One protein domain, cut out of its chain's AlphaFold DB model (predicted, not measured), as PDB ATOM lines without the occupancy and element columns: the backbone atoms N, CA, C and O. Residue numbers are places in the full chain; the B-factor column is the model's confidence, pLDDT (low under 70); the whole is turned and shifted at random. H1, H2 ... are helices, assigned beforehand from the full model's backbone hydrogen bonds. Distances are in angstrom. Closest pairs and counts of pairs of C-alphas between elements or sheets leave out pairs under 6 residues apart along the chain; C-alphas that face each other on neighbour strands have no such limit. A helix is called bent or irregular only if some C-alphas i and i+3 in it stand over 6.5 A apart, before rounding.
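This is residues 680 to 756 of the 787 residues of an uncharacterized protein of Paludisphaera borealis (UniProt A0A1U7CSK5). The printed part is a loose, open loop: from its first residue it goes out through two short helices, H1 and H2, and folds back along one long kinked helix, H3, which runs along the longest axis. The free-standing residues 712 to 718, in the link before H3, stick out at one end, while the first and last printed residues come together towards the other. The 77 printed residues have three named helices, in the order H1, H2, H3, and no named strand; the class is all helix. The whole is loose, with a radius of gyration of the C-alphas of 14.8 A, and elongated, with spans of 44 by 24 by 20 A.

H1, residues 688 to 693, touches no helix. A tight link of 3 residues joins it to H2, residues 697 to 707, yet the two are apart, though only just, with their closest C-alphas 8.1 A from each other. A long link of 11 residues joins H2 to H3, residues 719 to 747. H2 and H3 are close but not clearly touching, with 1 pair of C-alphas within 8 A: the closest are those of Phe 707 and Asn 722, 7.6 A apart. Their centres are 16.9 A apart, and their lines, both rough, stand at a steep tilt of 40 degrees, opposite ways. H1 and H3 are apart. Of the O i to N i+4 pairs, 1 of 2 in H1, 2 of 7 in H2 and 20 of 25 in H3 are within hydrogen-bond range; in H2, 4 of 8 O i to N i+3 pairs are within range.

H1 runs from Pro 688, with its C-alpha at (146.939, 39.654, 75.258), to Tyr 693, 7.1 A from first to last C-alpha. H2 runs from Val 697 to Phe 707, 8.7 A, and is irregular: C-alphas 700 and 703 are 9.1 A apart. H3 begins at Thr 719, with its C-alpha at (148.431, 41.374, 100.132), and ends at Met 747, with its C-alpha at (139.229, 45.877, 64.850), 36.7 A away. H3 is irregular too, with C-alphas 739 and 742 7.1 A apart, and has a kink of 53 degrees near residue 741.

The two C-alphas farthest apart are those of Thr 716 and Trp 751, at 44.5 A, while the first and last printed C-alphas, of His 680 and Asp 756, are 7.2 A apart. The printed part has no cut. The link from H2 to H3 is long. The mean pLDDT of the printed part is 77.8; residues 697, 700 and 706 to 723 are under 70, and of these 719 to 723 belong to H3.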
ATOM      1  N   HIS A 680     141.014  30.351  68.715       88.75
ATOM      2  CA  HIS A 680     139.806  30.736  69.430       88.75
ATOM      3  C   HIS A 680     139.213  32.011  68.802       88.75
ATOM      4  O   HIS A 680     139.885  32.727  68.062       88.75
ATOM      5  N   LEU A 681     137.947  32.311  69.104       91.75
ATOM      6  CA  LEU A 681     137.327  33.596  68.746       91.75
ATOM      7  C   LEU A 681     137.838  34.720  69.673       91.75
ATOM      8  O   LEU A 681     138.322  34.404  70.766       91.75
ATOM      9  N   PRO A 682     137.745  36.011  69.300       89.44
ATOM     10  CA  PRO A 682     138.437  37.078  70.022       89.44
ATOM     11  C   PRO A 682     137.949  37.244  71.465       89.44
ATOM     12  O   PRO A 682     136.748  37.298  71.744       89.44
ATOM     13  N   LEU A 683     138.892  37.337  72.402       89.88
ATOM     14  CA  LEU A 683     138.612  37.388  73.839       89.88
ATOM     15  C   LEU A 683     138.673  38.835  74.351       89.88
ATOM     16  O   LEU A 683     139.630  39.231  75.004       89.88
ATOM     17  N   TYR A 684     137.626  39.623  74.087       87.88
ATOM     18  CA  TYR A 684     137.566  41.079  74.348       87.88
ATOM     19  C   TYR A 684     137.824  41.553  75.793       87.88
ATOM     20  O   TYR A 684     137.976  42.753  76.018       87.88
ATOM     21  N   PHE A 685     137.840  40.639  76.766       88.31
ATOM     22  CA  PHE A 685     138.119  40.918  78.181       88.31
ATOM     23  C   PHE A 685     139.493  40.407  78.649       88.31
ATOM     24  O   PHE A 685     139.842  40.587  79.816       88.31
ATOM     25  N   GLN A 686     140.265  39.783  77.758       83.44
ATOM     26  CA  GLN A 686     141.644  39.368  78.002       83.44
ATOM     27  C   GLN A 686     142.603  40.569  77.913       83.44
ATOM     28  O   GLN A 686     142.284  41.570  77.266       83.44
ATOM     29  N   ASP A 687     143.791  40.456  78.504       80.56
ATOM     30  CA  ASP A 687     144.948  41.292  78.155       80.56
ATOM     31  C   ASP A 687     145.983  40.434  77.394       80.56
ATOM     32  O   ASP A 687     146.771  39.717  78.018       80.56
ATOM     33  N   PRO A 688     146.006  40.463  76.043       78.25
ATOM     34  CA  PRO A 688     146.939  39.654  75.258       78.25
ATOM     35  C   PRO A 688     148.411  39.984  75.536       78.25
ATOM     36  O   PRO A 688     149.259  39.093  75.476       78.25
ATOM     37  N   MET A 689     148.721  41.244  75.863       78.56
ATOM     38  CA  MET A 689     150.086  41.699  76.128       78.56
ATOM     39  C   MET A 689     150.602  41.137  77.452       78.56
ATOM     40  O   MET A 689     151.720  40.613  77.509       78.56
ATOM     41  N   LEU A 690     149.776  41.191  78.495       77.75
ATOM     42  CA  LEU A 690     150.092  40.636  79.807       77.75
ATOM     43  C   LEU A 690     150.105  39.101  79.795       77.75
ATOM     44  O   LEU A 690     151.046  38.497  80.307       77.75
ATOM     45  N   GLU A 691     149.078  38.469  79.224       78.88
ATOM     46  CA  GLU A 691     148.825  37.030  79.391       78.88
ATOM     47  C   GLU A 691     149.619  36.137  78.433       78.88
ATOM     48  O   GLU A 691     149.989  35.027  78.815       78.88
ATOM     49  N   ARG A 692     149.905  36.597  77.205       79.12
ATOM     50  CA  ARG A 692     150.612  35.792  76.184       79.12
ATOM     51  C   ARG A 692     152.102  36.106  76.134       79.12
ATOM     52  O   ARG A 692     152.922  35.205  75.971       79.12
ATOM     53  N   TYR A 693     152.448  37.383  76.296       77.44
ATOM     54  CA  TYR A 693     153.810  37.891  76.101       77.44
ATOM     55  C   TYR A 693     154.474  38.407  77.391       77.44
ATOM     56  O   TYR A 693     155.656  38.748  77.380       77.44
ATOM     57  N   GLY A 694     153.755  38.443  78.521       77.69
ATOM     58  CA  GLY A 694     154.314  38.827  79.822       77.69
ATOM     59  C   GLY A 694     154.624  40.323  79.976       77.69
ATOM     60  O   GLY A 694     155.398  40.706  80.859       77.69
ATOM     61  N   HIS A 695     154.048  41.193  79.137       77.44
ATOM     62  CA  HIS A 695     154.219  42.643  79.245       77.44
ATOM     63  C   HIS A 695     153.441  43.192  80.448       77.44
ATOM     64  O   HIS A 695     152.292  43.611  80.347       77.44
ATOM     65  N   SER A 696     154.087  43.198  81.615       73.62
ATOM     66  CA  SER A 696     153.499  43.750  82.832       73.62
ATOM     67  C   SER A 696     153.416  45.281  82.793       73.62
ATOM     68  O   SER A 696     154.251  45.961  82.193       73.62
ATOM     69  N   VAL A 697     152.470  45.848  83.544       69.19
ATOM     70  CA  VAL A 697     152.389  47.305  83.751       69.19
ATOM     71  C   VAL A 697     153.634  47.845  84.486       69.19
ATOM     72  O   VAL A 697     154.005  49.002  84.294       69.19
ATOM     73  N   GLU A 698     154.335  47.016  85.274       71.81
ATOM     74  CA  GLU A 698     155.638  47.348  85.885       71.81
ATOM     75  C   GLU A 698     156.765  47.447  84.836       71.81
ATOM     76  O   GLU A 698     157.678  48.249  85.017       71.81
ATOM     77  N   ASN A 699     156.663  46.754  83.695       72.56
ATOM     78  CA  ASN A 699     157.630  46.874  82.595       72.56
ATOM     79  C   ASN A 699     157.531  48.244  81.889       72.56
ATOM     80  O   ASN A 699     158.535  48.734  81.379       72.56
ATOM     81  N   PHE A 700     156.342  48.867  81.861       68.56
ATOM     82  CA  PHE A 700     156.095  50.135  81.151       68.56
ATOM     83  C   PHE A 700     156.084  51.368  82.076       68.56
ATOM     84  O   PHE A 700     156.671  52.396  81.748       68.56
ATOM     85  N   LEU A 701     155.457  51.280  83.260       70.69
ATOM     86  CA  LEU A 701     155.420  52.366  84.258       70.69
ATOM     87  C   LEU A 701     156.514  52.238  85.339       70.69
ATOM     88  O   LEU A 701     156.514  52.988  86.325       70.69
ATOM     89  N   GLY A 702     157.436  51.283  85.191       76.06
ATOM     90  CA  GLY A 702     158.484  51.008  86.172       76.06
ATOM     91  C   GLY A 702     157.906  50.677  87.558       76.06
ATOM     92  O   GLY A 702     156.782  50.177  87.665       76.06
ATOM     93  N   PRO A 703     158.597  51.044  88.657       72.81
ATOM     94  CA  PRO A 703     158.160  50.742  90.026       72.81
ATOM     95  C   PRO A 703     156.758  51.245  90.415       72.81
ATOM     96  O   PRO A 703     156.203  50.781  91.412       72.81
ATOM     97  N   LYS A 704     156.167  52.185  89.659       72.00
ATOM     98  CA  LYS A 704     154.778  52.643  89.855       72.00
ATOM     99  C   LYS A 704     153.754  51.668  89.265       72.00
ATOM    100  O   LYS A 704     152.677  51.509  89.835       72.00
ATOM    101  N   GLY A 705     154.096  50.974  88.178       70.50
ATOM    102  CA  GLY A 705     153.241  49.962  87.552       70.50
ATOM    103  C   GLY A 705     152.950  48.764  88.459       70.50
ATOM    104  O   GLY A 705     151.905  48.137  88.326       70.50
ATOM    105  N   ARG A 706     153.791  48.517  89.470       67.88
ATOM    106  CA  ARG A 706     153.612  47.475  90.500       67.88
ATOM    107  C   ARG A 706     152.390  47.661  91.419       67.88
ATOM    108  O   ARG A 706     152.056  46.768  92.193       67.88
ATOM    109  N   PHE A 707     151.720  48.816  91.364       64.12
ATOM    110  CA  PHE A 707     150.422  49.032  92.022       64.12
ATOM    111  C   PHE A 707     149.217  48.721  91.113       64.12
ATOM    112  O   PHE A 707     148.087  48.708  91.596       64.12
ATOM    113  N   LEU A 708     149.463  48.483  89.821       66.50
ATOM    114  CA  LEU A 708     148.472  48.190  88.779       66.50
ATOM    115  C   LEU A 708     148.596  46.738  88.279       66.50
ATOM    116  O   LEU A 708     147.600  46.115  87.927       66.50
ATOM    117  N   ALA A 709     149.811  46.183  88.293       64.06
ATOM    118  CA  ALA A 709     150.074  44.766  88.075       64.06
ATOM    119  C   ALA A 709     149.546  43.894  89.234       64.06
ATOM    120  O   ALA A 709     149.485  44.320  90.392       64.06
ATOM    121  N   TYR A 710     149.200  42.642  88.924       59.91
ATOM    122  CA  TYR A 710     148.791  41.660  89.929       59.91
ATOM    123  C   TYR A 710     149.973  41.331  90.869       59.91
ATOM    124  O   TYR A 710     151.099  41.185  90.392       59.91
ATOM    125  N   PRO A 711     149.776  41.212  92.198       58.78
ATOM    126  CA  PRO A 711     150.876  41.028  93.148       58.78
ATOM    127  C   PRO A 711     151.383  39.574  93.174       58.78
ATOM    128  O   PRO A 711     151.108  38.834  94.118       58.78
ATOM    129  N   VAL A 712     152.124  39.168  92.138       55.19
ATOM    130  CA  VAL A 712     152.672  37.806  91.992       55.19
ATOM    131  C   VAL A 712     153.980  37.625  92.777       55.19
ATOM    132  O   VAL A 712     154.115  36.669  93.537       55.19
ATOM    133  N   ASP A 713     154.938  38.552  92.653       53.06
ATOM    134  CA  ASP A 713     156.355  38.179  92.830       53.06
ATOM    135  C   ASP A 713     157.013  38.480  94.187       53.06
ATOM    136  O   ASP A 713     158.123  38.008  94.441       53.06
ATOM    137  N   LYS A 714     156.411  39.289  95.076       57.31
ATOM    138  CA  LYS A 714     157.100  39.738  96.313       57.31
ATOM    139  C   LYS A 714     156.287  39.476  97.580       57.31
ATOM    140  O   LYS A 714     155.497  40.307  98.019       57.31
ATOM    141  N   HIS A 715     156.595  38.343  98.213       56.12
ATOM    142  CA  HIS A 715     156.059  37.847  99.489       56.12
ATOM    143  C   HIS A 715     156.108  38.842 100.671       56.12
ATOM    144  O   HIS A 715     155.405  38.654 101.658       56.12
ATOM    145  N   THR A 716     156.923  39.901 100.590       59.56
ATOM    146  CA  THR A 716     157.010  40.975 101.595       59.56
ATOM    147  C   THR A 716     155.946  42.067 101.444       59.56
ATOM    148  O   THR A 716     155.787  42.888 102.349       59.56
ATOM    149  N   GLN A 717     155.200  42.121 100.332       61.62
ATOM    150  CA  GLN A 717     154.081  43.057 100.200       61.62
ATOM    151  C   GLN A 717     152.856  42.563 100.973       61.62
ATOM    152  O   GLN A 717     152.454  41.405 100.886       61.62
ATOM    153  N   THR A 718     152.209  43.480 101.696       55.03
ATOM    154  CA  THR A 718     150.952  43.197 102.396       55.03
ATOM    155  C   THR A 718     149.813  43.043 101.390       55.03
ATOM    156  O   THR A 718     149.171  44.018 100.994       55.03
ATOM    157  N   THR A 719     149.543  41.792 101.008       58.09
ATOM    158  CA  THR A 719     148.431  41.374 100.132       58.09
ATOM    159  C   THR A 719     147.124  42.089 100.475       58.09
ATOM    160  O   THR A 719     146.449  42.585  99.580       58.09
ATOM    161  N   GLN A 720     146.834  42.259 101.770       55.88
ATOM    162  CA  GLN A 720     145.660  42.956 102.299       55.88
ATOM    163  C   GLN A 720     145.442  44.385 101.762       55.88
ATOM    164  O   GLN A 720     144.295  44.792 101.597       55.88
ATOM    165  N   ARG A 721     146.495  45.170 101.481       56.28
ATOM    166  CA  ARG A 721     146.320  46.536 100.941       56.28
ATOM    167  C   ARG A 721     145.920  46.507  99.471       56.28
ATOM    168  O   ARG A 721     144.970  47.185  99.087       56.28
ATOM    169  N   ASN A 722     146.587  45.672  98.675       62.03
ATOM    170  CA  ASN A 722     146.246  45.512  97.264       62.03
ATOM    171  C   ASN A 722     144.873  44.835  97.111       62.03
ATOM    172  O   ASN A 722     144.101  45.270  96.272       62.03
ATOM    173  N   GLN A 723     144.502  43.880  97.973       68.44
ATOM    174  CA  GLN A 723     143.175  43.235  97.995       68.44
ATOM    175  C   GLN A 723     141.999  44.204  98.205       68.44
ATOM    176  O   GLN A 723     140.894  43.907  97.764       68.44
ATOM    177  N   ILE A 724     142.203  45.355  98.858       76.12
ATOM    178  CA  ILE A 724     141.146  46.369  99.030       76.12
ATOM    179  C   ILE A 724     141.038  47.277  97.794       76.12
ATOM    180  O   ILE A 724     139.936  47.678  97.433       76.12
ATOM    181  N   ALA A 725     142.153  47.584  97.123       74.88
ATOM    182  CA  ALA A 725     142.165  48.410  95.909       74.88
ATOM    183  C   ALA A 725     141.815  47.621  94.630       74.88
ATOM    184  O   ALA A 725     141.166  48.148  93.728       74.88
ATOM    185  N   GLN A 726     142.210  46.348  94.570       78.50
ATOM    186  CA  GLN A 726     142.031  45.434  93.442       78.50
ATOM    187  C   GLN A 726     140.585  45.340  92.924       78.50
ATOM    188  O   GLN A 726     140.447  45.467  91.713       78.50
ATOM    189  N   PRO A 727     139.514  45.205  93.740       85.38
ATOM    190  CA  PRO A 727     138.146  45.196  93.214       85.38
ATOM    191  C   PRO A 727     137.765  46.499  92.494       85.38
ATOM    192  O   PRO A 727     137.082  46.451  91.474       85.38
ATOM    193  N   PHE A 728     138.235  47.660  92.968       86.25
ATOM    194  CA  PHE A 728     137.990  48.941  92.292       86.25
ATOM    195  C   PHE A 728     138.791  49.055  90.992       86.25
ATOM    196  O   PHE A 728     138.254  49.523  89.990       86.25
ATOM    197  N   PHE A 729     140.044  48.588  90.981       80.62
ATOM    198  CA  PHE A 729     140.864  48.579  89.769       80.62
ATOM    199  C   PHE A 729     140.317  47.607  88.713       80.62
ATOM    200  O   PHE A 729     140.158  48.002  87.563       80.62
ATOM    201  N   SER A 730     139.931  46.383  89.094       82.12
ATOM    202  CA  SER A 730     139.319  45.421  88.167       82.12
ATOM    203  C   SER A 730     137.954  45.890  87.665       82.12
ATOM    204  O   SER A 730     137.645  45.691  86.497       82.12
ATOM    205  N   MET A 731     137.152  46.558  88.503       89.44
ATOM    206  CA  MET A 731     135.895  47.181  88.070       89.44
ATOM    207  C   MET A 731     136.143  48.323  87.072       89.44
ATOM    208  O   MET A 731     135.416  48.433  86.088       89.44
ATOM    209  N   GLY A 732     137.176  49.145  87.290       89.44
ATOM    210  CA  GLY A 732     137.584  50.200  86.359       89.44
ATOM    211  C   GLY A 732     138.091  49.651  85.022       89.44
ATOM    212  O   GLY A 732     137.665  50.126  83.973       89.44
ATOM    213  N   LEU A 733     138.937  48.616  85.055       85.19
ATOM    214  CA  LEU A 733     139.441  47.927  83.864       85.19
ATOM    215  C   LEU A 733     138.298  47.284  83.064       85.19
ATOM    216  O   LEU A 733     138.182  47.528  81.867       85.19
ATOM    217  N   PHE A 734     137.408  46.549  83.734       89.88
ATOM    218  CA  PHE A 734     136.238  45.914  83.122       89.88
ATOM    219  C   PHE A 734     135.258  46.937  82.525       89.88
ATOM    220  O   PHE A 734     134.770  46.751  81.411       89.88
ATOM    221  N   ALA A 735     135.008  48.057  83.213       93.00
ATOM    222  CA  ALA A 735     134.213  49.155  82.662       93.00
ATOM    223  C   ALA A 735     134.887  49.792  81.433       93.00
ATOM    224  O   ALA A 735     134.208  50.090  80.451       93.00
ATOM    225  N   GLY A 736     136.216  49.947  81.452       90.00
ATOM    226  CA  GLY A 736     137.003  50.377  80.293       90.00
ATOM    227  C   GLY A 736     136.889  49.412  79.110       90.00
ATOM    228  O   GLY A 736     136.613  49.851  77.998       90.00
ATOM    229  N   GLN A 737     137.006  48.103  79.355       88.81
ATOM    230  CA  GLN A 737     136.822  47.057  78.342       88.81
ATOM    231  C   GLN A 737     135.401  47.076  77.753       88.81
ATOM    232  O   GLN A 737     135.261  47.029  76.537       88.81
ATOM    233  N   ILE A 738     134.349  47.239  78.569       93.81
ATOM    234  CA  ILE A 738     132.964  47.404  78.078       93.81
ATOM    235  C   ILE A 738     132.824  48.647  77.184       93.81
ATOM    236  O   ILE A 738     132.163  48.583  76.150       93.81
ATOM    237  N   LEU A 739     133.434  49.774  77.562       92.00
ATOM    238  CA  LEU A 739     133.377  51.013  76.775       92.00
ATOM    239  C   LEU A 739     134.199  50.932  75.477       92.00
ATOM    240  O   LEU A 739     133.820  51.550  74.484       92.00
ATOM    241  N   ALA A 740     135.282  50.150  75.466       88.19
ATOM    242  CA  ALA A 740     136.094  49.868  74.282       88.19
ATOM    243  C   ALA A 740     135.502  48.766  73.381       88.19
ATOM    244  O   ALA A 740     135.801  48.728  72.192       88.19
ATOM    245  N   LEU A 741     134.632  47.895  73.902       91.12
ATOM    246  CA  LEU A 741     134.083  46.739  73.182       91.12
ATOM    247  C   LEU A 741     133.463  47.071  71.804       91.12
ATOM    248  O   LEU A 741     133.706  46.302  70.877       91.12
ATOM    249  N   PRO A 742     132.747  48.196  71.582       91.19
ATOM    250  CA  PRO A 742     132.268  48.572  70.246       91.19
ATOM    251  C   PRO A 742     133.381  48.894  69.236       91.19
ATOM    252  O   PRO A 742     133.162  48.747  68.038       91.19
ATOM    253  N   TYR A 743     134.552  49.339  69.701       86.50
ATOM    254  CA  TYR A 743     135.746  49.548  68.875       86.50
ATOM    255  C   TYR A 743     136.494  48.225  68.660       86.50
ATOM    256  O   TYR A 743     136.851  47.900  67.529       86.50
ATOM    257  N   ASN A 744     136.635  47.408  69.709       87.50
ATOM    258  CA  ASN A 744     137.271  46.094  69.606       87.50
ATOM    259  C   ASN A 744     136.486  45.159  68.663       87.50
ATOM    260  O   ASN A 744     137.100  44.441  67.892       87.50
ATOM    261  N   LEU A 745     135.148  45.231  68.627       90.12
ATOM    262  CA  LEU A 745     134.302  44.515  67.652       90.12
ATOM    263  C   LEU A 745     134.515  44.943  66.184       90.12
ATOM    264  O   LEU A 745     134.049  44.242  65.284       90.12
ATOM    265  N   ILE A 746     135.140  46.099  65.938       89.12
ATOM    266  CA  ILE A 746     135.447  46.615  64.593       89.12
ATOM    267  C   ILE A 746     136.872  46.233  64.175       89.12
ATOM    268  O   ILE A 746     137.085  45.938  63.002       89.12
ATOM    269  N   MET A 747     137.827  46.236  65.113       85.44
ATOM    270  CA  MET A 747     139.229  45.877  64.850       85.44
ATOM    271  C   MET A 747     139.478  44.363  64.900       85.44
ATOM    272  O   MET A 747     140.115  43.831  64.002       85.44
ATOM    273  N   ASP A 748     138.930  43.679  65.905       87.06
ATOM    274  CA  ASP A 748     138.971  42.226  66.090       87.06
ATOM    275  C   ASP A 748     137.541  41.665  65.918       87.06
ATOM    276  O   ASP A 748     136.828  41.456  66.908       87.06
ATOM    277  N   PRO A 749     137.038  41.465  64.688       91.94
ATOM    278  CA  PRO A 749     135.655  41.048  64.476       91.94
ATOM    279  C   PRO A 749     135.376  39.640  65.046       91.94
ATOM    280  O   PRO A 749     136.221  38.753  64.941       91.94
ATOM    281  N   PRO A 750     134.176  39.367  65.600       92.06
ATOM    282  CA  PRO A 750     133.900  38.184  66.439       92.06
ATOM    283  C   PRO A 750     133.880  36.825  65.709       92.06
ATOM    284  O   PRO A 750     133.494  35.813  66.294       92.06
ATOM    285  N   TRP A 751     134.271  36.797  64.437       90.00
ATOM    286  CA  TRP A 751     134.444  35.608  63.598       90.00
ATOM    287  C   TRP A 751     135.907  35.378  63.177       90.00
ATOM    288  O   TRP A 751     136.180  34.424  62.449       90.00
ATOM    289  N   GLU A 752     136.844  36.230  63.600       89.06
ATOM    290  CA  GLU A 752     138.273  36.057  63.334       89.06
ATOM    291  C   GLU A 752     138.914  35.068  64.318       89.06
ATOM    292  O   GLU A 752     138.653  35.099  65.521       89.06
ATOM    293  N   ALA A 753     139.737  34.154  63.801       88.31
ATOM    294  CA  ALA A 753     140.359  33.093  64.583       88.31
ATOM    295  C   ALA A 753     141.762  33.516  65.048       88.31
ATOM    296  O   ALA A 753     142.717  33.501  64.271       88.31
ATOM    297  N   GLN A 754     141.890  33.860  66.327       85.75
ATOM    298  CA  GLN A 754     143.158  34.211  66.967       85.75
ATOM    299  C   GLN A 754     143.841  32.944  67.515       85.75
ATOM    300  O   GLN A 754     143.183  32.090  68.107       85.75
ATOM    301  N   TYR A 755     145.158  32.802  67.340       84.25
ATOM    302  CA  TYR A 755     145.935  31.672  67.876       84.25
ATOM    303  C   TYR A 755     146.361  31.915  69.325       84.25
ATOM    304  O   TYR A 755     146.796  33.019  69.637       84.25
ATOM    305  N   ASP A 756     146.350  30.891  70.188       78.19
ATOM    306  CA  ASP A 756     146.708  31.032  71.617       78.19
ATOM    307  C   ASP A 756     148.091  31.675  71.837       78.19
ATOM    308  O   ASP A 756     148.231  32.604  72.633       78.19
TER     309      ASP A 756